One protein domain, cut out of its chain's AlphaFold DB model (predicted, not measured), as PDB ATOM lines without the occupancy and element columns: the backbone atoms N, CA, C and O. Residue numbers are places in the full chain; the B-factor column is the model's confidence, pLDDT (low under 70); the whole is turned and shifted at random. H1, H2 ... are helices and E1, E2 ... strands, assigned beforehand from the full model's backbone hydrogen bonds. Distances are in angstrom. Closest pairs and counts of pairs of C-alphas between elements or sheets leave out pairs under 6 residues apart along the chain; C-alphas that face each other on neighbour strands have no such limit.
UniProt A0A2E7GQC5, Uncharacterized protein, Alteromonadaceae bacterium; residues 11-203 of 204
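What this domain is: This is residues 11 to 203 of the 204 residues of an uncharacterized protein of Alteromonadaceae bacterium (UniProt A0A2E7GQC5). A small, strongly twisted sheet of five strands makes the core, with H6 over one face, H5 standing up from the opposite face, and the long helix H2 packed near the E2 edge. H1, H3 and H4 gather round H2, and long links loop out beyond the sheet, among them residues 108 to 134. The 193 printed residues have six named helices and five named strands, in the order E1 H1 H2 H3 H4 E2 E3 H5 E4 E5 H6; the sheet's order is E2 E1 E3 E5 E4, mixed. The class is mixed, helices and strands, with under half of the residues in named elements. The whole is compact, radius of gyration of the C-alphas 15.7 A, and spans 46 by 41 by 35 A.

Where its parts are: The sheet holds E2, residues 104 to 107, E1, residues 18 to 21, E3, residues 135 to 139, 12.9 A long, E5, residues 175 to 178, and E4, residues 168 to 170. E1 begins at C-alpha 18, (187.774, 174.686, 284.566). H2, residues 54 to 73, is 28.7 A long. H6, residues 188 to 200, is 18.6 A long and ends at C-alpha 200, (195.824, 185.275, 278.236). H5 is residues 141 to 150, 14.4 A; H1 is residues 44 to 52, H3 75 to 80 and H4 89 to 95.

How they stand to each other: E1 and E3 are parallel, with N 21 and O 137 at 2.7 A. E2 and E1 are parallel, with N 107 and O 20 at 2.7 A. E3 and E5 are parallel, with N 138 and O 176 at 2.8 A. The hairpin E4 and E5 is antiparallel, with N 177 and O 168 at 2.8 A. E1, H1 to H4 and E2 form a strand-helix-strand unit, two parallel neighbour strands with helices between. H6 lies over E5 at a height over the sheet of 10.0 A, along the strands at 14 degrees on the local plane. H5 stands up from the opposite face. H2, the hub, touches H6 at a steep tilt of 52 degrees, closest C-alphas Trp 70 and Val 195, 5.5 A. It touches H4, closest C-alphas Ala 64 and Arg 93, 5.2 A. H1 and H2 form a helical hairpin, closest C-alphas Asn 49 and Arg 57, 5.1 A. H2 and H3 touch only at the corner, closest C-alphas Arg 71 and Asn 78, 4.4 A. In the six helices every O i to N i+4 pair is within hydrogen-bond range.

The domain as a whole: The C-alphas of Gln 87 and Asn 114 are the two farthest apart, 46.7 A. The printed part has no cut. The links E1 to H1, E2 to E3 and H5 to E4 are long. Confidence is under 70 at residues 112 to 121, 123 to 131, 150 to 157 and 203.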
ATOM      1  N   LEU A  11     184.892 167.564 293.795       97.44
ATOM      2  CA  LEU A  11     183.514 167.842 293.408       97.44
ATOM      3  C   LEU A  11     183.474 168.296 291.951       97.44
ATOM      4  O   LEU A  11     184.407 168.959 291.499       97.44
ATOM      5  N   GLY A  12     182.394 168.012 291.232       96.81
ATOM      6  CA  GLY A  12     182.192 168.542 289.882       96.81
ATOM      7  C   GLY A  12     182.229 167.524 288.759       96.81
ATOM      8  O   GLY A  12     182.082 166.320 288.961       96.81
ATOM      9  N   ALA A  13     182.378 168.046 287.545       92.62
ATOM     10  CA  ALA A  13     182.396 167.251 286.329       92.62
ATOM     11  C   ALA A  13     183.698 166.437 286.214       92.62
ATOM     12  O   ALA A  13     184.793 166.951 286.453       92.62
ATOM     13  N   ASN A  14     183.581 165.179 285.775       86.56
ATOM     14  CA  ASN A  14     184.730 164.289 285.553       86.56
ATOM     15  C   ASN A  14     185.718 164.859 284.525       86.56
ATOM     16  O   ASN A  14     186.929 164.762 284.700       86.56
ATOM     17  N   GLN A  15     185.186 165.492 283.481       84.06
ATOM     18  CA  GLN A  15     185.927 166.080 282.368       84.06
ATOM     19  C   GLN A  15     185.733 167.597 282.333       84.06
ATOM     20  O   GLN A  15     185.258 168.151 281.355       84.06
ATOM     21  N   ALA A  16     186.041 168.264 283.446       90.25
ATOM     22  CA  ALA A  16     185.861 169.705 283.563       90.25
ATOM     23  C   ALA A  16     186.869 170.504 282.724       90.25
ATOM     24  O   ALA A  16     188.075 170.255 282.779       90.25
ATOM     25  N   GLN A  17     186.358 171.536 282.058       91.69
ATOM     26  CA  GLN A  17     187.145 172.571 281.400       91.69
ATOM     27  C   GLN A  17     187.861 173.477 282.409       91.69
ATOM     28  O   GLN A  17     189.021 173.830 282.217       91.69
ATOM     29  N   VAL A  18     187.196 173.838 283.512       94.62
ATOM     30  CA  VAL A  18     187.774 174.686 284.566       94.62
ATOM     31  C   VAL A  18     187.992 173.865 285.828       94.62
ATOM     32  O   VAL A  18     187.043 173.520 286.535       94.62
ATOM     33  N   ASN A  19     189.257 173.586 286.136       95.12
ATOM     34  CA  ASN A  19     189.675 172.761 287.263       95.12
ATOM     35  C   ASN A  19     190.313 173.639 288.338       95.12
ATOM     36  O   ASN A  19     191.390 174.200 288.139       95.12
ATOM     37  N   VAL A  20     189.663 173.752 289.491       97.19
ATOM     38  CA  VAL A  20     190.156 174.532 290.625       97.19
ATOM     39  C   VAL A  20     190.706 173.593 291.691       97.19
ATOM     40  O   VAL A  20     190.004 172.702 292.146       97.19
ATOM     41  N   TYR A  21     191.935 173.808 292.136       95.62
ATOM     42  CA  TYR A  21     192.619 172.996 293.137       95.62
ATOM     43  C   TYR A  21     192.604 173.700 294.492       95.62
ATOM     44  O   TYR A  21     192.987 174.868 294.598       95.62
ATOM     45  N   ILE A  22     192.175 172.982 295.528       95.38
ATOM     46  CA  ILE A  22     192.049 173.465 296.906       95.38
ATOM     47  C   ILE A  22     192.844 172.560 297.844       95.38
ATOM     48  O   ILE A  22     192.845 171.350 297.678       95.38
ATOM     49  N   GLY A  23     193.483 173.130 298.867       92.19
ATOM     50  CA  GLY A  23     194.251 172.360 299.856       92.19
ATOM     51  C   GLY A  23     193.427 171.704 300.964       92.19
ATOM     52  O   GLY A  23     193.999 171.178 301.909       92.19
ATOM     53  N   ASN A  24     192.097 171.756 300.879       92.62
ATOM     54  CA  ASN A  24     191.178 171.333 301.933       92.62
ATOM     55  C   ASN A  24     190.075 170.434 301.368       92.62
ATOM     56  O   ASN A  24     189.652 170.605 300.225       92.62
ATOM     57  N   ARG A  25     189.555 169.540 302.213       94.62
ATOM     58  CA  ARG A  25     188.378 168.703 301.940       94.62
ATOM     59  C   ARG A  25     187.217 169.118 302.857       94.62
ATOM     60  O   ARG A  25     187.476 169.466 304.012       94.62
ATOM     61  N   PRO A  26     185.959 169.147 302.385       95.75
ATOM     62  CA  PRO A  26     184.824 169.508 303.226       95.75
ATOM     63  C   PRO A  26     184.526 168.375 304.209       95.75
ATOM     64  O   PRO A  26     184.420 167.219 303.809       95.75
ATOM     65  N   ASN A  27     184.370 168.708 305.491       95.00
ATOM     66  CA  ASN A  27     184.008 167.746 306.532       95.00
ATOM     67  C   ASN A  27     182.489 167.524 306.568       95.00
ATOM     68  O   ASN A  27     181.815 167.946 307.504       95.00
ATOM     69  N   TYR A  28     181.949 166.936 305.500       95.88
ATOM     70  CA  TYR A  28     180.530 166.622 305.361       95.88
ATOM     71  C   TYR A  28     180.345 165.267 304.679       95.88
ATOM     72  O   TYR A  28     180.917 165.026 303.616       95.88
ATOM     73  N   GLN A  29     179.538 164.393 305.288       95.38
ATOM     74  CA  GLN A  29     179.290 163.027 304.813       95.38
ATOM     75  C   GLN A  29     180.600 162.275 304.491       95.38
ATOM     76  O   GLN A  29     181.530 162.269 305.295       95.38
ATOM     77  N   ASN A  30     180.682 161.635 303.323       94.00
ATOM     78  CA  ASN A  30     181.847 160.903 302.834       94.00
ATOM     79  C   ASN A  30     182.866 161.788 302.091       94.00
ATOM     80  O   ASN A  30     183.914 161.281 301.700       94.00
ATOM     81  N   LEU A  31     182.613 163.089 301.903       94.69
ATOM     82  CA  LEU A  31     183.492 163.974 301.127       94.69
ATOM     83  C   LEU A  31     184.955 164.033 301.618       94.69
ATOM     84  O   LEU A  31     185.842 164.188 300.775       94.69
ATOM     85  N   PRO A  32     185.276 163.861 302.919       93.62
ATOM     86  CA  PRO A  32     186.667 163.750 303.355       93.62
ATOM     87  C   PRO A  32     187.416 162.572 302.729       93.62
ATOM     88  O   PRO A  32     188.615 162.683 302.488       93.62
ATOM     89  N   ILE A  33     186.723 161.473 302.431       91.56
ATOM     90  CA  ILE A  33     187.327 160.193 302.040       91.56
ATOM     91  C   ILE A  33     187.064 159.804 300.581       91.56
ATOM     92  O   ILE A  33     187.466 158.723 300.172       91.56
ATOM     93  N   ILE A  34     186.401 160.647 299.779       92.31
ATOM     94  CA  ILE A  34     186.212 160.328 298.357       92.31
ATOM     95  C   ILE A  34     187.558 160.279 297.627       92.31
ATOM     96  O   ILE A  34     188.453 161.097 297.863       92.31
ATOM     97  N   GLU A  35     187.669 159.330 296.707       89.94
ATOM     98  CA  GLU A  35     188.851 159.105 295.863       89.94
ATOM     99  C   GLU A  35     188.578 159.430 294.384       89.94
ATOM    100  O   GLU A  35     189.455 159.309 293.539       89.94
ATOM    101  N   HIS A  36     187.360 159.881 294.076       89.81
ATOM    102  CA  HIS A  36     186.895 160.225 292.736       89.81
ATOM    103  C   HIS A  36     186.190 161.585 292.734       89.81
ATOM    104  O   HIS A  36     185.918 162.173 293.786       89.81
ATOM    105  N   LEU A  37     185.898 162.091 291.538       92.62
ATOM    106  CA  LEU A  37     185.050 163.260 291.356       92.62
ATOM    107  C   LEU A  37     183.588 162.894 291.574       92.62
ATOM    108  O   LEU A  37     183.050 162.007 290.915       92.62
ATOM    109  N   GLN A  38     182.948 163.614 292.486       95.56
ATOM    110  CA  GLN A  38     181.528 163.498 292.761       95.56
ATOM    111  C   GLN A  38     180.815 164.756 292.260       95.56
ATOM    112  O   GLN A  38     181.011 165.856 292.780       95.56
ATOM    113  N   ALA A  39     179.975 164.605 291.238       96.88
ATOM    114  CA  ALA A  39     179.107 165.686 290.793       96.88
ATOM    115  C   ALA A  39     178.118 166.060 291.908       96.88
ATOM    116  O   ALA A  39     177.529 165.182 292.541       96.88
ATOM    117  N   LEU A  40     177.936 167.360 292.129       97.12
ATOM    118  CA  LEU A  40     176.921 167.871 293.043       97.12
ATOM    119  C   LEU A  40     175.545 167.910 292.371       97.12
ATOM    120  O   LEU A  40     175.434 168.033 291.149       97.12
ATOM    121  N   ASN A  41     174.508 167.873 293.196       95.88
ATOM    122  CA  ASN A  41     173.117 168.104 292.836       95.88
ATOM    123  C   ASN A  41     172.623 169.445 293.395       95.88
ATOM    124  O   ASN A  41     173.255 170.074 294.252       95.88
ATOM    125  N   ASN A  42     171.442 169.867 292.939       94.88
ATOM    126  CA  ASN A  42     170.738 171.006 293.526       94.88
ATOM    127  C   ASN A  42     170.571 170.807 295.043       94.88
ATOM    128  O   ASN A  42     170.041 169.790 295.484       94.88
ATOM    129  N   GLY A  43     171.005 171.795 295.828       96.69
ATOM    130  CA  GLY A  43     170.952 171.763 297.294       96.69
ATOM    131  C   GLY A  43     172.226 171.260 297.984       96.69
ATOM    132  O   GLY A  43     172.430 171.578 299.155       96.69
ATOM    133  N   ASP A  44     173.144 170.579 297.287       97.31
ATOM    134  CA  ASP A  44     174.365 170.053 297.922       97.31
ATOM    135  C   ASP A  44     175.301 171.174 298.391       97.31
ATOM    136  O   ASP A  44     175.833 171.122 299.499       97.31
ATOM    137  N   ILE A  45     175.466 172.236 297.593       97.81
ATOM    138  CA  ILE A  45     176.253 173.415 297.997       97.81
ATOM    139  C   ILE A  45     175.658 174.064 299.252       97.81
ATOM    140  O   ILE A  45     176.399 174.489 300.140       97.81
ATOM    141  N   GLU A  46     174.330 174.145 299.352       97.25
ATOM    142  CA  GLU A  46     173.657 174.676 300.537       97.25
ATOM    143  C   GLU A  46     173.895 173.782 301.759       97.25
ATOM    144  O   GLU A  46     174.245 174.286 302.828       97.25
ATOM    145  N   ALA A  47     173.779 172.462 301.593       97.62
ATOM    146  CA  ALA A  47     174.054 171.499 302.649       97.62
ATOM    147  C   ALA A  47     175.506 171.603 303.143       97.62
ATOM    148  O   ALA A  47     175.730 171.766 304.340       97.62
ATOM    149  N   ILE A  48     176.490 171.632 302.240       97.88
ATOM    150  CA  ILE A  48     177.905 171.803 302.606       97.88
ATOM    151  C   ILE A  48     178.125 173.142 303.323       97.88
ATOM    152  O   ILE A  48     178.855 173.202 304.310       97.88
ATOM    153  N   ASN A  49     177.485 174.226 302.874       96.31
ATOM    154  CA  ASN A  49     177.598 175.533 303.528       96.31
ATOM    155  C   ASN A  49     177.053 175.535 304.955       96.31
ATOM    156  O   ASN A  49     177.629 176.192 305.825       96.31
ATOM    157  N   ARG A  50     175.941 174.835 305.180       96.88
ATOM    158  CA  ARG A  50     175.316 174.713 306.495       96.88
ATOM    159  C   ARG A  50     176.198 173.914 307.452       96.88
ATOM    160  O   ARG A  50     176.407 174.361 308.573       96.88
ATOM    161  N   GLU A  51     176.753 172.795 306.995       97.62
ATOM    162  CA  GLU A  51     177.482 171.857 307.861       97.62
ATOM    163  C   GLU A  51     178.970 172.206 308.027       97.62
ATOM    164  O   GLU A  51     179.521 172.101 309.118       97.62
ATOM    165  N   CYS A  52     179.644 172.671 306.970       96.06
ATOM    166  CA  CYS A  52     181.072 173.013 307.016       96.06
ATOM    167  C   CYS A  52     181.342 174.508 307.276       96.06
ATOM    168  O   CYS A  52     182.497 174.942 307.346       96.06
ATOM    169  N   GLY A  53     180.285 175.309 307.406       93.00
ATOM    170  CA  GLY A  53     180.342 176.691 307.860       93.00
ATOM    171  C   GLY A  53     180.909 177.702 306.858       93.00
ATOM    172  O   GLY A  53     180.987 177.511 305.642       93.00
ATOM    173  N   ASN A  54     181.302 178.858 307.400       93.69
ATOM    174  CA  ASN A  54     181.566 180.070 306.622       93.69
ATOM    175  C   ASN A  54     182.725 179.953 305.613       93.69
ATOM    176  O   ASN A  54     182.751 180.694 304.632       93.69
ATOM    177  N   GLY A  55     183.688 179.059 305.852       95.81
ATOM    178  CA  GLY A  55     184.818 178.841 304.946       95.81
ATOM    179  C   GLY A  55     184.368 178.340 303.573       95.81
ATOM    180  O   GLY A  55     184.709 178.942 302.559       95.81
ATOM    181  N   TRP A  56     183.529 177.306 303.539       97.75
ATOM    182  CA  TRP A  56     183.028 176.717 302.291       97.75
ATOM    183  C   TRP A  56     182.060 177.634 301.553       97.75
ATOM    184  O   TRP A  56     182.164 177.793 300.336       97.75
ATOM    185  N   ARG A  57     181.228 178.372 302.296       97.88
ATOM    186  CA  ARG A  57     180.355 179.400 301.715       97.88
ATOM    187  C   ARG A  57     181.134 180.451 300.937       97.88
ATOM    188  O   ARG A  57     180.682 180.905 299.888       97.88
ATOM    189  N   LYS A  58     182.311 180.845 301.427       98.12
ATOM    190  CA  LYS A  58     183.198 181.761 300.703       98.12
ATOM    191  C   LYS A  58     183.753 181.124 299.434       98.12
ATOM    192  O   LYS A  58     183.666 181.767 298.389       98.12
ATOM    193  N   VAL A  59     184.234 179.882 299.524       98.56
ATOM    194  CA  VAL A  59     184.799 179.140 298.388       98.56
ATOM    195  C   VAL A  59     183.800 179.076 297.237       98.56
ATOM    196  O   VAL A  59     184.103 179.551 296.144       98.56
ATOM    197  N   PHE A  60     182.582 178.586 297.482       98.56
ATOM    198  CA  PHE A  60     181.576 178.457 296.422       98.56
ATOM    199  C   PHE A  60     181.105 179.810 295.883       98.56
ATOM    200  O   PHE A  60     180.895 179.952 294.681       98.56
ATOM    201  N   ASN A  61     180.978 180.832 296.737       98.50
ATOM    202  CA  ASN A  61     180.583 182.167 296.285       98.50
ATOM    203  C   ASN A  61     181.630 182.803 295.374       98.50
ATOM    204  O   ASN A  61     181.285 183.382 294.347       98.50
ATOM    205  N   VAL A  62     182.903 182.734 295.760       98.75
ATOM    206  CA  VAL A  62     183.995 183.306 294.969       98.75
ATOM    207  C   VAL A  62     184.187 182.515 293.677       98.75
ATOM    208  O   VAL A  62     184.348 183.134 292.629       98.75
ATOM    209  N   TYR A  63     184.060 181.185 293.713       98.69
ATOM    210  CA  TYR A  63     184.106 180.363 292.505       98.69
ATOM    211  C   TYR A  63     182.974 180.734 291.532       98.69
ATOM    212  O   TYR A  63     183.221 181.028 290.364       98.69
ATOM    213  N   ALA A  64     181.733 180.823 292.013       98.31
ATOM    214  CA  ALA A  64     180.612 181.228 291.172       98.31
ATOM    215  C   ALA A  64     180.806 182.628 290.573       98.31
ATOM    216  O   ALA A  64     180.555 182.825 289.387       98.31
ATOM    217  N   LYS A  65     181.296 183.593 291.364       98.50
ATOM    218  CA  LYS A  65     181.620 184.942 290.872       98.50
ATOM    219  C   LYS A  65     182.701 184.929 289.799       98.50
ATOM    220  O   LYS A  65     182.575 185.670 288.833       98.50
ATOM    221  N   LEU A  66     183.738 184.111 289.971       98.50
ATOM    222  CA  LEU A  66     184.807 183.959 288.991       98.50
ATOM    223  C   LEU A  66     184.262 183.458 287.655       98.50
ATOM    224  O   LEU A  66     184.476 184.113 286.640       98.50
ATOM    225  N   ILE A  67     183.524 182.345 287.656       97.38
ATOM    226  CA  ILE A  67     182.958 181.797 286.417       97.38
ATOM    227  C   ILE A  67     182.006 182.800 285.770       97.38
ATOM    228  O   ILE A  67     182.071 183.026 284.567       97.38
ATOM    229  N   PHE A  68     181.156 183.445 286.565       95.44
ATOM    230  CA  PHE A  68     180.210 184.426 286.053       95.44
ATOM    231  C   PHE A  68     180.914 185.632 285.404       95.44
ATOM    232  O   PHE A  68     180.551 186.045 284.303       95.44
ATOM    233  N   ALA A  69     181.959 186.163 286.049       96.44
ATOM    234  CA  ALA A  69     182.772 187.251 285.509       96.44
ATOM    235  C   ALA A  69     183.509 186.837 284.228       96.44
ATOM    236  O   ALA A  69     183.522 187.596 283.264       96.44
ATOM    237  N   TRP A  70     184.072 185.628 284.195       95.88
ATOM    238  CA  TRP A  70     184.807 185.134 283.035       95.88
ATOM    239  C   TRP A  70     183.900 184.945 281.823       95.88
ATOM    240  O   TRP A  70     184.187 185.470 280.755       95.88
ATOM    241  N   ARG A  71     182.739 184.309 281.995       93.19
ATOM    242  CA  ARG A  71     181.755 184.146 280.913       93.19
ATOM    243  C   ARG A  71     181.248 185.478 280.369       93.19
ATOM    244  O   ARG A  71     180.940 185.588 279.192       93.19
ATOM    245  N   SER A  72     181.189 186.502 281.216       91.88
ATOM    246  CA  SER A  72     180.814 187.850 280.779       91.88
ATOM    247  C   SER A  72     181.898 188.516 279.917       91.88
ATOM    248  O   SER A  72     181.587 189.409 279.137       91.88
ATOM    249  N   ALA A  73     183.159 188.099 280.064       94.00
ATOM    250  CA  ALA A  73     184.314 188.650 279.358       94.00
ATOM    251  C   ALA A  73     184.770 187.801 278.152       94.00
ATOM    252  O   ALA A  73     185.519 188.297 277.313       94.00
ATOM    253  N   ASP A  74     184.328 186.545 278.058       92.38
ATOM    254  CA  ASP A  74     184.809 185.554 277.094       92.38
ATOM    255  C   ASP A  74     183.634 184.820 276.427       92.38
ATOM    256  O   ASP A  74     182.958 183.991 277.041       92.38
ATOM    257  N   ALA A  75     183.389 185.136 275.153       90.19
ATOM    258  CA  ALA A  75     182.285 184.565 274.384       90.19
ATOM    259  C   ALA A  75     182.450 183.057 274.127       90.19
ATOM    260  O   ALA A  75     181.450 182.336 274.098       90.19
ATOM    261  N   THR A  76     183.689 182.578 273.977       88.88
ATOM    262  CA  THR A  76     183.991 181.160 273.756       88.88
ATOM    263  C   THR A  76     183.648 180.369 275.009       88.88
ATOM    264  O   THR A  76     182.846 179.433 274.952       88.88
ATOM    265  N   LEU A  77     184.152 180.805 276.167       88.75
ATOM    266  CA  LEU A  77     183.823 180.175 277.443       88.75
ATOM    267  C   LEU A  77     182.322 180.271 277.748       88.75
ATOM    268  O   LEU A  77     181.723 179.326 278.262       88.75
ATOM    269  N   ASN A  78     181.687 181.399 277.421       90.69
ATOM    270  CA  ASN A  78     180.255 181.573 277.634       90.69
ATOM    271  C   ASN A  78     179.411 180.536 276.882       90.69
ATOM    272  O   ASN A  78     178.412 180.072 277.435       90.69
ATOM    273  N   ALA A  79     179.819 180.183 275.658       89.44
ATOM    274  CA  ALA A  79     179.161 179.182 274.823       89.44
ATOM    275  C   ALA A  79     179.443 177.736 275.271       89.44
ATOM    276  O   ALA A  79     178.624 176.854 275.023       89.44
ATOM    277  N   GLN A  80     180.584 177.490 275.920       88.25
ATOM    278  CA  GLN A  80     181.023 176.149 276.328       88.25
ATOM    279  C   GLN A  80     180.554 175.747 277.736       88.25
ATOM    280  O   GLN A  80     180.313 174.565 277.989       88.25
ATOM    281  N   LEU A  81     180.395 176.704 278.659       88.31
ATOM    282  CA  LEU A  81     179.939 176.433 280.027       88.31
ATOM    283  C   LEU A  81     178.408 176.460 280.156       88.31
ATOM    284  O   LEU A  81     177.722 177.307 279.584       88.31
ATOM    285  N   ALA A  82     177.868 175.575 280.999       89.69
ATOM    286  CA  ALA A  82     176.441 175.545 281.321       89.69
ATOM    287  C   ALA A  82     175.974 176.803 282.083       89.69
ATOM    288  O   ALA A  82     176.764 177.497 282.721       89.69
ATOM    289  N   GLY A  83     174.667 177.084 282.057       90.12
ATOM    290  CA  GLY A  83     174.048 178.155 282.846       90.12
ATOM    291  C   GLY A  83     174.086 179.536 282.189       90.12
ATOM    292  O   GLY A  83     174.248 180.532 282.893       90.12
ATOM    293  N   ALA A  84     174.062 179.625 280.852       87.62
ATOM    294  CA  ALA A  84     174.056 180.905 280.111       87.62
ATOM    295  C   ALA A  84     172.810 181.749 280.383       87.62
ATOM    296  O   ALA A  84     172.828 182.965 280.231       87.62
ATOM    297  N   GLU A  85     171.738 181.107 280.833       89.62
ATOM    298  CA  GLU A  85     170.494 181.755 281.213       89.62
ATOM    299  C   GLU A  85     170.532 182.378 282.616       89.62
ATOM    300  O   GLU A  85     169.609 183.096 283.004       89.62
ATOM    301  N   CYS A  86     171.560 182.091 283.421       92.69
ATOM    302  CA  CYS A  86     171.664 182.652 284.760       92.69
ATOM    303  C   CYS A  86     171.954 184.155 284.697       92.69
ATOM    304  O   CYS A  86     172.970 184.585 284.166       92.69
ATOM    305  N   GLN A  87     171.102 184.957 285.335       93.38
ATOM    306  CA  GLN A  87     171.272 186.414 285.426       93.38
ATOM    307  C   GLN A  87     172.124 186.856 286.626       93.38
ATOM    308  O   GLN A  87     172.363 188.043 286.830       93.38
ATOM    309  N   SER A  88     172.560 185.912 287.460       96.88
ATOM    310  CA  SER A  88     173.388 186.193 288.626       96.88
ATOM    311  C   SER A  88     174.313 185.026 288.941       96.88
ATOM    312  O   SER A  88     174.002 183.860 288.675       96.88
ATOM    313  N   TRP A  89     175.442 185.337 289.576       97.50
ATOM    314  CA  TRP A  89     176.372 184.317 290.050       97.50
ATOM    315  C   TRP A  89     175.734 183.416 291.118       97.50
ATOM    316  O   TRP A  89     176.116 182.258 291.226       97.50
ATOM    317  N   GLN A  90     174.751 183.902 291.887       97.94
ATOM    318  CA  GLN A  90     174.008 183.087 292.855       97.94
ATOM    319  C   GLN A  90     173.181 182.010 292.150       97.94
ATOM    320  O   GLN A  90     173.277 180.842 292.510       97.94
ATOM    321  N   ALA A  91     172.429 182.387 291.110       96.50
ATOM    322  CA  ALA A  91     171.648 181.430 290.332       96.50
ATOM    323  C   ALA A  91     172.554 180.382 289.669       96.50
ATOM    324  O   ALA A  91     172.240 179.194 289.702       96.50
ATOM    325  N   TYR A  92     173.706 180.811 289.138       97.06
ATOM    326  CA  TYR A  92     174.711 179.898 288.596       97.06
ATOM    327  C   TYR A  92     175.277 178.955 289.670       97.06
ATOM    328  O   TYR A  92     175.359 177.746 289.453       97.06
ATOM    329  N   ARG A  93     175.630 179.484 290.851       97.94
ATOM    330  CA  ARG A  93     176.137 178.698 291.985       97.94
ATOM    331  C   ARG A  93     175.172 177.576 292.345       97.94
ATOM    332  O   ARG A  93     175.594 176.439 292.473       97.94
ATOM    333  N   ASP A  94     173.897 177.905 292.505       96.06
ATOM    334  CA  ASP A  94     172.925 176.979 293.087       96.06
ATOM    335  C   ASP A  94     172.428 175.932 292.079       96.06
ATOM    336  O   ASP A  94     172.016 174.848 292.487       96.06
ATOM    337  N   ARG A  95     172.491 176.233 290.772       94.56
ATOM    338  CA  ARG A  95     171.931 175.388 289.701       94.56
ATOM    339  C   ARG A  95     172.957 174.703 288.801       94.56
ATOM    340  O   ARG A  95     172.576 173.800 288.065       94.56
ATOM    341  N   PHE A  96     174.212 175.151 288.800       96.12
ATOM    342  CA  PHE A  96     175.205 174.678 287.832       96.12
ATOM    343  C   PHE A  96     176.575 174.414 288.431       96.12
ATOM    344  O   PHE A  96     177.167 173.398 288.094       96.12
ATOM    345  N   LEU A  97     177.103 175.285 289.295       97.94
ATOM    346  CA  LEU A  97     178.473 175.141 289.796       97.94
ATOM    347  C   LEU A  97     178.717 173.736 290.384       97.94
ATOM    348  O   LEU A  97     177.986 173.295 291.264       97.94
ATOM    349  N   LEU A  98     179.771 173.058 289.911       97.88
ATOM    350  CA  LEU A  98     180.177 171.713 290.346       97.88
ATOM    351  C   LEU A  98     179.119 170.613 290.146       97.88
ATOM    352  O   LEU A  98     179.225 169.535 290.731       97.88
ATOM    353  N   GLN A  99     178.126 170.836 289.289       96.12
ATOM    354  CA  GLN A  99     177.236 169.771 288.829       96.12
ATOM    355  C   GLN A  99     177.845 169.014 287.641       96.12
ATOM    356  O   GLN A  99     178.812 169.470 287.023       96.12
ATOM    357  N   GLY A 100     177.279 167.856 287.293       92.75
ATOM    358  CA  GLY A 100     177.861 166.944 286.296       92.75
ATOM    359  C   GLY A 100     178.054 167.559 284.904       92.75
ATOM    360  O   GLY A 100     179.056 167.287 284.253       92.75
ATOM    361  N   ALA A 101     177.145 168.441 284.479       89.88
ATOM    362  CA  ALA A 101     177.203 169.125 283.180       89.88
ATOM    363  C   ALA A 101     177.871 170.514 283.237       89.88
ATOM    364  O   ALA A 101     177.864 171.253 282.259       89.88
ATOM    365  N   SER A 102     178.424 170.900 284.387       92.62
ATOM    366  CA  SER A 102     178.897 172.268 284.628       92.62
ATOM    367  C   SER A 102     180.199 172.625 283.927       92.62
ATOM    368  O   SER A 102     180.528 173.804 283.847       92.62
ATOM    369  N   GLN A 103     180.959 171.614 283.489       93.00
ATOM    370  CA  GLN A 103     182.335 171.767 283.009       93.00
ATOM    371  C   GLN A 103     183.276 172.413 284.052       93.00
ATOM    372  O   GLN A 103     184.346 172.922 283.721       93.00
ATOM    373  N   THR A 104     182.899 172.361 285.335       96.12
ATOM    374  CA  THR A 104     183.688 172.868 286.464       96.12
ATOM    375  C   THR A 104     184.001 171.754 287.455       96.12
ATOM    376  O   THR A 104     183.166 170.876 287.689       96.12
ATOM    377  N   ALA A 105     185.193 171.794 288.053       96.62
ATOM    378  CA  ALA A 105     185.598 170.866 289.102       96.62
ATOM    379  C   ALA A 105     186.403 171.559 290.209       96.62
ATOM    380  O   ALA A 105     187.200 172.459 289.949       96.62
ATOM    381  N   LEU A 106     186.213 171.097 291.442       97.62
ATOM    382  CA  LEU A 106     186.966 171.482 292.629       97.62
ATOM    383  C   LEU A 106     187.745 170.262 293.126       97.62
ATOM    384  O   LEU A 106     187.167 169.343 293.701       97.62
ATOM    385  N   ILE A 107     189.048 170.257 292.878       95.06
ATOM    386  CA  ILE A 107     189.952 169.131 293.085       95.06
ATOM    387  C   ILE A 107     190.588 169.208 294.467       95.06
ATOM    388  O   ILE A 107     191.165 170.229 294.850       95.06
ATOM    389  N   PHE A 108     190.481 168.110 295.201       92.94
ATOM    390  CA  PHE A 108     190.993 167.944 296.553       92.94
ATOM    391  C   PHE A 108     192.453 167.478 296.555       92.94
ATOM    392  O   PHE A 108     192.906 166.870 295.582       92.94
ATOM    393  N   PRO A 109     193.195 167.693 297.660       87.25
ATOM    394  CA  PRO A 109     194.492 167.051 297.828       87.25
ATOM    395  C   PRO A 109     194.302 165.532 297.876       87.25
ATOM    396  O   PRO A 109     193.305 165.057 298.430       87.25
ATOM    397  N   SER A 110     195.244 164.772 297.321       80.56
ATOM    398  CA  SER A 110     195.256 163.309 297.424       80.56
ATOM    399  C   SER A 110     195.211 162.855 298.882       80.56
ATOM    400  O   SER A 110     195.720 163.541 299.768       80.56
ATOM    401  N   LEU A 111     194.583 161.706 299.130       78.44
ATOM    402  CA  LEU A 111     194.673 161.057 300.433       78.44
ATOM    403  C   LEU A 111     196.063 160.439 300.591       78.44
ATOM    404  O   LEU A 111     196.619 159.901 299.633       78.44
ATOM    405  N   ASP A 112     196.594 160.484 301.810       66.25
ATOM    406  CA  ASP A 112     197.799 159.745 302.169       66.25
ATOM    407  C   ASP A 112     197.451 158.262 302.284       66.25
ATOM    408  O   ASP A 112     197.085 157.760 303.348       66.25
ATOM    409  N   ILE A 113     197.536 157.543 301.168       56.66
ATOM    410  CA  ILE A 113     197.364 156.093 301.164       56.66
ATOM    411  C   ILE A 113     198.737 155.487 301.471       56.66
ATOM    412  O   ILE A 113     199.685 155.651 300.708       56.66
ATOM    413  N   ASN A 114     198.867 154.790 302.604       51.91
ATOM    414  CA  ASN A 114     200.099 154.097 303.015       51.91
ATOM    415  C   ASN A 114     201.353 154.999 303.114       51.91
ATOM    416  O   ASN A 114     202.429 154.604 302.663       51.91
ATOM    417  N   ASN A 115     201.238 156.201 303.696       49.28
ATOM    418  CA  ASN A 115     202.324 157.200 303.788       49.28
ATOM    419  C   ASN A 115     202.883 157.663 302.428       49.28
ATOM    420  O   ASN A 115     203.996 158.188 302.363       49.28
ATOM    421  N   GLN A 116     202.136 157.467 301.341       48.66
ATOM    422  CA  GLN A 116     202.482 157.975 300.019       48.66
ATOM    423  C   GLN A 116     201.432 158.998 299.597       48.66
ATOM    424  O   GLN A 116     200.346 158.649 299.137       48.66
ATOM    425  N   SER A 117     201.763 160.277 299.746       55.34
ATOM    426  CA  SER A 117     201.012 161.352 299.106       55.34
ATOM    427  C   SER A 117     201.320 161.306 297.608       55.34
ATOM    428  O   SER A 117     202.410 161.693 297.184       55.34
ATOM    429  N   ALA A 118     200.393 160.821 296.782       56.06
ATOM    430  CA  ALA A 118     200.523 160.997 295.338       56.06
ATOM    431  C   ALA A 118     200.278 162.482 295.009       56.06
ATOM    432  O   ALA A 118     199.230 163.013 295.394       56.06
ATOM    433  N   PRO A 119     201.191 163.185 294.321       60.47
ATOM    434  CA  PRO A 119     200.944 164.559 293.905       60.47
ATOM    435  C   PRO A 119     199.703 164.617 293.016       60.47
ATOM    436  O   PRO A 119     199.463 163.722 292.205       60.47
ATOM    437  N   VAL A 120     198.909 165.673 293.158       68.06
ATOM    438  CA  VAL A 120     197.817 165.935 292.221       68.06
ATOM    439  C   VAL A 120     198.441 166.285 290.868       68.06
ATOM    440  O   VAL A 120     199.051 167.342 290.728       68.06
ATOM    441  N   ASP A 121     198.312 165.391 289.889       69.94
ATOM    442  CA  ASP A 121     198.832 165.621 288.539       69.94
ATOM    443  C   ASP A 121     197.909 166.564 287.759       69.94
ATOM    444  O   ASP A 121     196.725 166.284 287.577       69.94
ATOM    445  N   ILE A 122     198.450 167.689 287.302       72.69
ATOM    446  CA  ILE A 122     197.718 168.688 286.521       72.69
ATOM    447  C   ILE A 122     197.745 168.346 285.021       72.69
ATOM    448  O   ILE A 122     196.811 168.691 284.304       72.69
ATOM    449  N   GLY A 123     198.762 167.618 284.546       58.41
ATOM    450  CA  GLY A 123     199.064 167.452 283.120       58.41
ATOM    451  C   GLY A 123     198.212 166.433 282.357       58.41
ATOM    452  O   GLY A 123     198.335 166.353 281.139       58.41
ATOM    453  N   GLN A 124     197.361 165.651 283.032       55.84
ATOM    454  CA  GLN A 124     196.618 164.533 282.419       55.84
ATOM    455  C   GLN A 124     195.097 164.749 282.326       55.84
ATOM    456  O   GLN A 124     194.373 163.856 281.883       55.84
ATOM    457  N   ARG A 125     194.568 165.913 282.728       61.38
ATOM    458  CA  ARG A 125     193.123 166.183 282.627       61.38
ATOM    459  C   ARG A 125     192.769 166.665 281.223       61.38
ATOM    460  O   ARG A 125     192.703 167.862 280.968       61.38
ATOM    461  N   HIS A 126     192.511 165.714 280.330       59.03
ATOM    462  CA  HIS A 126     191.855 165.977 279.055       59.03
ATOM    463  C   HIS A 126     190.347 165.759 279.196       59.03
ATOM    464  O   HIS A 126     189.888 164.714 279.664       59.03
ATOM    465  N   ASN A 127     189.556 166.731 278.751       60.75
ATOM    466  CA  ASN A 127     188.095 166.642 278.728       60.75
ATOM    467  C   ASN A 127     187.551 165.694 277.628       60.75
ATOM    468  O   ASN A 127     186.357 165.694 277.349       60.75
ATOM    469  N   GLY A 128     188.417 164.881 277.007       58.06
ATOM    470  CA  GLY A 128     188.075 163.970 275.910       58.06
ATOM    471  C   GLY A 128     187.956 164.649 274.543       58.06
ATOM    472  O   GLY A 128     187.816 163.950 273.545       58.06
ATOM    473  N   ASN A 129     188.044 165.981 274.495       62.31
ATOM    474  CA  ASN A 129     188.019 166.789 273.289       62.31
ATOM    475  C   ASN A 129     189.269 167.686 273.227       62.31
ATOM    476  O   ASN A 129     189.379 168.681 273.942       62.31
ATOM    477  N   GLU A 130     190.220 167.333 272.364       62.41
ATOM    478  CA  GLU A 130     191.481 168.074 272.206       62.41
ATOM    479  C   GLU A 130     191.272 169.532 271.756       62.41
ATOM    480  O   GLU A 130     192.128 170.377 272.013       62.41
ATOM    481  N   ASP A 131     190.104 169.852 271.186       64.50
ATOM    482  CA  ASP A 131     189.747 171.203 270.744       64.50
ATOM    483  C   ASP A 131     189.284 172.122 271.890       64.50
ATOM    484  O   ASP A 131     189.119 173.329 271.693       64.50
ATOM    485  N   VAL A 132     189.051 171.590 273.097       72.62
ATOM    486  CA  VAL A 132     188.578 172.380 274.243       72.62
ATOM    487  C   VAL A 132     189.697 172.544 275.265       72.62
ATOM    488  O   VAL A 132     190.102 171.603 275.951       72.62
ATOM    489  N   ALA A 133     190.160 173.785 275.406       79.19
ATOM    490  CA  ALA A 133     191.187 174.178 276.360       79.19
ATOM    491  C   ALA A 133     190.784 173.883 277.810       79.19
ATOM    492  O   ALA A 133     189.760 174.375 278.281       79.19
ATOM    493  N   ASN A 134     191.629 173.150 278.543       88.12
ATOM    494  CA  ASN A 134     191.467 172.950 279.984       88.12
ATOM    495  C   ASN A 134     192.295 173.973 280.756       88.12
ATOM    496  O   ASN A 134     193.477 174.167 280.486       88.12
ATOM    497  N   PHE A 135     191.664 174.604 281.739       92.75
ATOM    498  CA  PHE A 135     192.283 175.586 282.611       92.75
ATOM    499  C   PHE A 135     192.410 175.047 284.024       92.75
ATOM    500  O   PHE A 135     191.540 174.331 284.539       92.75
ATOM    501  N   HIS A 136     193.494 175.451 284.670       94.25
ATOM    502  CA  HIS A 136     193.858 175.004 285.998       94.25
ATOM    503  C   HIS A 136     194.055 176.208 286.912       94.25
ATOM    504  O   HIS A 136     194.796 177.135 286.599       94.25
ATOM    505  N   ILE A 137     193.383 176.215 288.057       97.06
ATOM    506  CA  ILE A 137     193.442 177.323 289.011       97.06
ATOM    507  C   ILE A 137     193.820 176.763 290.368       97.06
ATOM    508  O   ILE A 137     193.041 176.037 290.974       97.06
ATOM    509  N   ILE A 138     194.996 177.103 290.877       95.88
ATOM    510  CA  ILE A 138     195.434 176.665 292.202       95.88
ATOM    511  C   ILE A 138     195.145 177.791 293.188       95.88
ATOM    512  O   ILE A 138     195.808 178.832 293.172       95.88
ATOM    513  N   MET A 139     194.145 177.599 294.052       95.75
ATOM    514  CA  MET A 139     193.797 178.615 295.041       95.75
ATOM    515  C   MET A 139     194.708 178.496 296.274       95.75
ATOM    516  O   MET A 139     194.793 177.453 296.924       95.75
ATOM    517  N   GLY A 140     195.357 179.600 296.635       94.56
ATOM    518  CA  GLY A 140     196.209 179.701 297.816       94.56
ATOM    519  C   GLY A 140     197.685 179.393 297.545       94.56
ATOM    520  O   GLY A 140     198.082 178.266 297.254       94.56
ATOM    521  N   ARG A 141     198.532 180.402 297.769       90.56
ATOM    522  CA  ARG A 141     199.994 180.343 297.587       90.56
ATOM    523  C   ARG A 141     200.675 179.223 298.375       90.56
ATOM    524  O   ARG A 141     201.571 178.572 297.846       90.56
ATOM    525  N   THR A 142     200.282 179.001 299.629       90.62
ATOM    526  CA  THR A 142     200.872 177.940 300.462       90.62
ATOM    527  C   THR A 142     200.612 176.563 299.865       90.62
ATOM    528  O   THR A 142     201.529 175.751 299.795       90.62
ATOM    529  N   TYR A 143     199.396 176.331 299.370       91.25
ATOM    530  CA  TYR A 143     199.034 175.060 298.758       91.25
ATOM    531  C   TYR A 143     199.726 174.851 297.403       91.25
ATOM    532  O   TYR A 143     200.271 173.780 297.141       91.25
ATOM    533  N   ALA A 144     199.821 175.900 296.580       89.31
ATOM    534  CA  ALA A 144     200.601 175.844 295.345       89.31
ATOM    535  C   ALA A 144     202.067 175.461 295.609       89.31
ATOM    536  O   ALA A 144     202.618 174.600 294.931       89.31
ATOM    537  N   LYS A 145     202.691 176.039 296.645       86.62
ATOM    538  CA  LYS A 145     204.057 175.670 297.042       86.62
ATOM    539  C   LYS A 145     204.170 174.210 297.476       86.62
ATOM    540  O   LYS A 145     205.123 173.560 297.064       86.62
ATOM    541  N   SER A 146     203.216 173.690 298.257       84.38
ATOM    542  CA  SER A 146     203.247 172.278 298.663       84.38
ATOM    543  C   SER A 146     203.109 171.322 297.475       84.38
ATOM    544  O   SER A 146     203.721 170.258 297.478       84.38
ATOM    545  N   MET A 147     202.358 171.712 296.437       80.62
ATOM    546  CA  MET A 147     202.256 170.932 295.199       80.62
ATOM    547  C   MET A 147     203.591 170.878 294.448       80.62
ATOM    548  O   MET A 147     203.998 169.798 294.037       80.62
ATOM    549  N   LEU A 148     204.316 171.999 294.341       78.19
ATOM    550  CA  LEU A 148     205.635 172.036 293.690       78.19
ATOM    551  C   LEU A 148     206.681 171.186 294.417       78.19
ATOM    552  O   LEU A 148     207.516 170.562 293.772       78.19
ATOM    553  N   THR A 149     206.651 171.166 295.753       71.88
ATOM    554  CA  THR A 149     207.589 170.366 296.554       71.88
ATOM    555  C   THR A 149     207.285 168.873 296.511       71.88
ATOM    556  O   THR A 149     208.186 168.067 296.718       71.88
ATOM    557  N   ALA A 150     206.025 168.502 296.268       64.81
ATOM    558  CA  ALA A 150     205.597 167.110 296.192       64.81
ATOM    559  C   ALA A 150     205.882 166.473 294.821       64.81
ATOM    560  O   ALA A 150     205.884 165.249 294.712       64.81
ATOM    561  N   SER A 151     206.131 167.270 293.777       57.47
ATOM    562  CA  SER A 151     206.393 166.782 292.420       57.47
ATOM    563  C   SER A 151     207.604 165.842 292.370       57.47
ATOM    564  O   SER A 151     208.757 166.264 292.406       57.47
ATOM    565  N   THR A 152     207.330 164.540 292.276       52.03
ATOM    566  CA  THR A 152     208.345 163.508 292.014       52.03
ATOM    567  C   THR A 152     208.808 163.530 290.553       52.03
ATOM    568  O   THR A 152     208.132 164.087 289.693       52.03
ATOM    569  N   VAL A 153     209.934 162.862 290.275       46.97
ATOM    570  CA  VAL A 153     210.692 162.804 289.002       46.97
ATOM    571  C   VAL A 153     209.856 162.494 287.736       46.97
ATOM    572  O   VAL A 153     210.333 162.729 286.632       46.97
ATOM    573  N   ASN A 154     208.606 162.033 287.873       44.72
ATOM    574  CA  ASN A 154     207.716 161.666 286.762       44.72
ATOM    575  C   ASN A 154     206.407 162.483 286.677       44.72
ATOM    576  O   ASN A 154     205.575 162.186 285.822       44.72
ATOM    577  N   ALA A 155     206.190 163.475 287.546       54.16
ATOM    578  CA  ALA A 155     205.063 164.401 287.421       54.16
ATOM    579  C   ALA A 155     205.456 165.572 286.507       54.16
ATOM    580  O   ALA A 155     206.592 166.047 286.574       54.16
ATOM    581  N   GLN A 156     204.530 166.063 285.677       57.59
ATOM    582  CA  GLN A 156     204.749 167.281 284.895       57.59
ATOM    583  C   GLN A 156     205.078 168.423 285.868       57.59
ATOM    584  O   GLN A 156     204.212 168.905 286.599       57.59
ATOM    585  N   ALA A 157     206.344 168.837 285.917       68.00
ATOM    586  CA  ALA A 157     206.753 169.931 286.779       68.00
ATOM    587  C   ALA A 157     206.106 171.224 286.269       68.00
ATOM    588  O   ALA A 157     206.407 171.672 285.162       68.00
ATOM    589  N   LEU A 158     205.209 171.809 287.068       80.06
ATOM    590  CA  LEU A 158     204.685 173.145 286.799       80.06
ATOM    591  C   LEU A 158     205.840 174.148 286.769       80.06
ATOM    592  O   LEU A 158     206.609 174.255 287.729       80.06
ATOM    593  N   ASN A 159     205.916 174.932 285.702       87.12
ATOM    594  CA  ASN A 159     206.861 176.027 285.561       87.12
ATOM    595  C   ASN A 159     206.168 177.355 285.886       87.12
ATOM    596  O   ASN A 159     205.790 178.120 285.000       87.12
ATOM    597  N   LEU A 160     205.963 177.605 287.181       89.69
ATOM    598  CA  LEU A 160     205.252 178.791 287.648       89.69
ATOM    599  C   LEU A 160     206.121 180.052 287.572       89.69
ATOM    600  O   LEU A 160     207.084 180.212 288.326       89.69
ATOM    601  N   TYR A 161     205.702 181.001 286.742       94.25
ATOM    602  CA  TYR A 161     206.211 182.365 286.713       94.25
ATOM    603  C   TYR A 161     205.372 183.263 287.630       94.25
ATOM    604  O   TYR A 161     204.195 183.512 287.364       94.25
ATOM    605  N   TRP A 162     205.967 183.741 288.726       95.69
ATOM    606  CA  TRP A 162     205.307 184.660 289.658       95.69
ATOM    607  C   TRP A 162     205.249 186.068 289.068       95.69
ATOM    608  O   TRP A 162     206.283 186.679 288.812       95.69
ATOM    609  N   LEU A 163     204.032 186.579 288.885       97.19
ATOM    610  CA  LEU A 163     203.779 187.936 288.399       97.19
ATOM    611  C   LEU A 163     203.897 188.957 289.532       97.19
ATOM    612  O   LEU A 163     204.358 190.076 289.331       97.19
ATOM    613  N   ASP A 164     203.477 188.550 290.728       95.75
ATOM    614  CA  ASP A 164     203.538 189.334 291.953       95.75
ATOM    615  C   ASP A 164     203.501 188.405 293.189       95.75
ATOM    616  O   ASP A 164     203.839 187.217 293.128       95.75
ATOM    617  N   GLN A 165     203.143 188.941 294.359       94.00
ATOM    618  CA  GLN A 165     203.055 188.158 295.597       94.00
ATOM    619  C   GLN A 165     201.848 187.203 295.636       94.00
ATOM    620  O   GLN A 165     201.847 186.242 296.412       94.00
ATOM    621  N   GLU A 166     200.839 187.443 294.808       94.81
ATOM    622  CA  GLU A 166     199.519 186.822 294.853       94.81
ATOM    623  C   GLU A 166     199.258 185.887 293.669       94.81
ATOM    624  O   GLU A 166     198.596 184.862 293.854       94.81
ATOM    625  N   PHE A 167     199.803 186.205 292.492       98.19
ATOM    626  CA  PHE A 167     199.561 185.495 291.242       98.19
ATOM    627  C   PHE A 167     200.826 184.903 290.618       98.19
ATOM    628  O   PHE A 167     201.892 185.526 290.574       98.19
ATOM    629  N   ALA A 168     200.674 183.704 290.060       96.88
ATOM    630  CA  ALA A 168     201.655 183.070 289.185       96.88
ATOM    631  C   ALA A 168     200.954 182.371 288.023       96.88
ATOM    632  O   ALA A 168     199.787 182.004 288.152       96.88
ATOM    633  N   ILE A 169     201.663 182.153 286.921       96.06
ATOM    634  CA  ILE A 169     201.133 181.456 285.748       96.06
ATOM    635  C   ILE A 169     202.094 180.377 285.254       96.06
ATOM    636  O   ILE A 169     203.305 180.515 285.390       96.06
ATOM    637  N   ASP A 170     201.549 179.339 284.635       92.75
ATOM    638  CA  ASP A 170     202.258 178.453 283.712       92.75
ATOM    639  C   ASP A 170     201.422 178.382 282.434       92.75
ATOM    640  O   ASP A 170     200.370 177.737 282.403       92.75
ATOM    641  N   SER A 171     201.864 179.084 281.389       91.06
ATOM    642  CA  SER A 171     201.114 179.170 280.135       91.06
ATOM    643  C   SER A 171     201.037 177.835 279.405       91.06
ATOM    644  O   SER A 171     200.008 177.528 278.812       91.06
ATOM    645  N   LYS A 172     202.085 177.004 279.494       87.31
ATOM    646  CA  LYS A 172     202.107 175.691 278.837       87.31
ATOM    647  C   LYS A 172     201.072 174.761 279.462       87.31
ATOM    648  O   LYS A 172     200.404 174.022 278.748       87.31
ATOM    649  N   ALA A 173     200.932 174.824 280.782       87.06
ATOM    650  CA  ALA A 173     199.939 174.061 281.526       87.06
ATOM    651  C   ALA A 173     198.603 174.805 281.704       87.06
ATOM    652  O   ALA A 173     197.796 174.362 282.514       87.06
ATOM    653  N   ARG A 174     198.379 175.958 281.051       92.00
ATOM    654  CA  ARG A 174     197.196 176.833 281.235       92.00
ATOM    655  C   ARG A 174     196.785 176.995 282.708       92.00
ATOM    656  O   ARG A 174     195.608 176.922 283.073       92.00
ATOM    657  N   THR A 175     197.784 177.162 283.571       93.31
ATOM    658  CA  THR A 175     197.624 177.173 285.025       93.31
ATOM    659  C   THR A 175     197.802 178.578 285.581       93.31
ATOM    660  O   THR A 175     198.744 179.278 285.215       93.31
ATOM    661  N   VAL A 176     196.943 178.971 286.521       97.19
ATOM    662  CA  VAL A 176     197.087 180.193 287.323       97.19
ATOM    663  C   VAL A 176     197.074 179.839 288.810       97.19
ATOM    664  O   VAL A 176     196.174 179.155 289.291       97.19
ATOM    665  N   VAL A 177     198.045 180.336 289.569       97.31
ATOM    666  CA  VAL A 177     197.970 180.409 291.035       97.31
ATOM    667  C   VAL A 177     197.338 181.741 291.409       97.31
ATOM    668  O   VAL A 177     197.730 182.774 290.871       97.31
ATOM    669  N   CYS A 178     196.390 181.732 292.342       98.44
ATOM    670  CA  CYS A 178     195.734 182.945 292.831       98.44
ATOM    671  C   CYS A 178     195.585 182.938 294.363       98.44
ATOM    672  O   CYS A 178     195.799 181.905 295.014       98.44
ATOM    673  N   PRO A 179     195.162 184.061 294.979       98.44
ATOM    674  CA  PRO A 179     194.699 184.059 296.363       98.44
ATOM    675  C   PRO A 179     193.605 183.014 296.622       98.44
ATOM    676  O   PRO A 179     192.900 182.582 295.709       98.44
ATOM    677  N   TYR A 180     193.444 182.610 297.883       98.25
ATOM    678  CA  TYR A 180     192.404 181.652 298.255       98.25
ATOM    679  C   TYR A 180     191.009 182.199 297.918       98.25
ATOM    680  O   TYR A 180     190.805 183.415 297.940       98.25
ATOM    681  N   PHE A 181     190.033 181.319 297.660       98.38
ATOM    682  CA  PHE A 181     188.644 181.703 297.372       98.38
ATOM    683  C   PHE A 181     187.907 182.190 298.637       98.38
ATOM    684  O   PHE A 181     186.944 181.609 299.130       98.38
ATOM    685  N   ASP A 182     188.388 183.305 299.170       97.56
ATOM    686  CA  ASP A 182     187.825 184.109 300.242       97.56
ATOM    687  C   ASP A 182     187.739 185.539 299.712       97.56
ATOM    688  O   ASP A 182     188.736 186.069 299.239       97.56
ATOM    689  N   TYR A 183     186.583 186.196 299.810       94.31
ATOM    690  CA  TYR A 183     186.404 187.570 299.318       94.31
ATOM    691  C   TYR A 183     187.338 188.594 299.987       94.31
ATOM    692  O   TYR A 183     187.517 189.692 299.464       94.31
ATOM    693  N   ARG A 184     187.928 188.254 301.141       95.25
ATOM    694  CA  ARG A 184     188.981 189.048 301.796       95.25
ATOM    695  C   ARG A 184     190.327 188.947 301.076       95.25
ATOM    696  O   ARG A 184     191.130 189.864 301.175       95.25
ATOM    697  N   GLN A 185     190.578 187.834 300.390       97.50
ATOM    698  CA  GLN A 185     191.828 187.539 299.692       97.50
ATOM    699  C   GLN A 185     191.693 187.753 298.181       97.50
ATOM    700  O   GLN A 185     192.513 188.459 297.598       97.50
ATOM    701  N   LEU A 186     190.637 187.204 297.572       97.94
ATOM    702  CA  LEU A 186     190.265 187.340 296.166       97.94
ATOM    703  C   LEU A 186     189.024 188.242 296.037       97.94
ATOM    704  O   LEU A 186     187.886 187.785 295.919       97.94
ATOM    705  N   SER A 187     189.252 189.552 296.122       97.62
ATOM    706  CA  SER A 187     188.223 190.580 295.931       97.62
ATOM    707  C   SER A 187     187.748 190.650 294.472       97.62
ATOM    708  O   SER A 187     188.369 190.077 293.581       97.62
ATOM    709  N   ASN A 188     186.672 191.397 294.191       97.25
ATOM    710  CA  ASN A 188     186.138 191.519 292.824       97.25
ATOM    711  C   ASN A 188     187.191 192.019 291.810       97.25
ATOM    712  O   ASN A 188     187.257 191.494 290.706       97.25
ATOM    713  N   ILE A 189     188.046 192.979 292.188       97.88
ATOM    714  CA  ILE A 189     189.118 193.465 291.298       97.88
ATOM    715  C   ILE A 189     190.156 192.373 291.005       97.88
ATOM    716  O   ILE A 189     190.644 192.257 289.886       97.88
ATOM    717  N   LYS A 190     190.441 191.505 291.981       98.38
ATOM    718  CA  LYS A 190     191.346 190.366 291.790       98.38
ATOM    719  C   LYS A 190     190.700 189.225 291.009       98.38
ATOM    720  O   LYS A 190     191.411 188.503 290.324       98.38
ATOM    721  N   ILE A 191     189.376 189.075 291.074       98.62
ATOM    722  CA  ILE A 191     188.637 188.179 290.174       98.62
ATOM    723  C   ILE A 191     188.802 188.653 288.729       98.62
ATOM    724  O   ILE A 191     189.138 187.837 287.883       98.62
ATOM    725  N   ILE A 192     188.639 189.952 288.453       98.31
ATOM    726  CA  ILE A 192     188.871 190.510 287.108       98.31
ATOM    727  C   ILE A 192     190.305 190.213 286.658       98.31
ATOM    728  O   ILE A 192     190.504 189.666 285.579       98.31
ATOM    729  N   ARG A 193     191.295 190.462 287.526       98.38
ATOM    730  CA  ARG A 193     192.693 190.131 287.229       98.38
ATOM    731  C   ARG A 193     192.898 188.644 286.921       98.38
ATOM    732  O   ARG A 193     193.607 188.309 285.981       98.38
ATOM    733  N   LEU A 194     192.284 187.749 287.695       98.56
ATOM    734  CA  LEU A 194     192.349 186.307 287.452       98.56
ATOM    735  C   LEU A 194     191.751 185.939 286.085       98.56
ATOM    736  O   LEU A 194     192.349 185.150 285.362       98.56
ATOM    737  N   VAL A 195     190.619 186.540 285.710       98.06
ATOM    738  CA  VAL A 195     189.993 186.351 284.392       98.06
ATOM    739  C   VAL A 195     190.925 186.797 283.265       98.06
ATOM    740  O   VAL A 195     191.142 186.035 282.330       98.06
ATOM    741  N   GLU A 196     191.540 187.978 283.372       97.44
ATOM    742  CA  GLU A 196     192.512 188.463 282.378       97.44
ATOM    743  C   GLU A 196     193.678 187.487 282.185       97.44
ATOM    744  O   GLU A 196     194.087 187.216 281.055       97.44
ATOM    745  N   LEU A 197     194.209 186.949 283.289       97.81
ATOM    746  CA  LEU A 197     195.283 185.964 283.242       97.81
ATOM    747  C   LEU A 197     194.822 184.694 282.536       97.81
ATOM    748  O   LEU A 197     195.500 184.257 281.615       97.81
ATOM    749  N   LEU A 198     193.662 184.147 282.896       96.19
ATOM    750  CA  LEU A 198     193.121 182.935 282.277       96.19
ATOM    751  C   LEU A 198     192.900 183.107 280.771       96.19
ATOM    752  O   LEU A 198     193.364 182.280 279.990       96.19
ATOM    753  N   MET A 199     192.301 184.221 280.351       94.56
ATOM    754  CA  MET A 199     192.108 184.542 278.931       94.56
ATOM    755  C   MET A 199     193.434 184.727 278.180       94.56
ATOM    756  O   MET A 199     193.514 184.473 276.980       94.56
ATOM    757  N   SER A 200     194.498 185.170 278.857       94.25
ATOM    758  CA  SER A 200     195.824 185.275 278.236       94.25
ATOM    759  C   SER A 200     196.463 183.915 277.944       94.25
ATOM    760  O   SER A 200     197.290 183.835 277.040       94.25
ATOM    761  N   LEU A 201     196.057 182.857 278.659       90.50
ATOM    762  CA  LEU A 201     196.551 181.486 278.468       90.50
ATOM    763  C   LEU A 201     195.810 180.723 277.367       90.50
ATOM    764  O   LEU A 201     196.223 179.622 277.012       90.50
ATOM    765  N   ASP A 202     194.707 181.269 276.853       77.31
ATOM    766  CA  ASP A 202     193.979 180.665 275.735       77.31
ATOM    767  C   ASP A 202     194.597 180.995 274.369       77.31
ATOM    768  O   ASP A 202     194.266 180.387 273.353       77.31
ATOM    769  N   LYS A 203     195.512 181.967 274.339       61.59
ATOM    770  CA  LYS A 203     196.161 182.413 273.110       61.59
ATOM    771  C   LYS A 203     197.284 181.434 272.726       61.59
ATOM    772  O   LYS A 203     198.055 181.062 273.611       61.59
TER     773      LYS A 203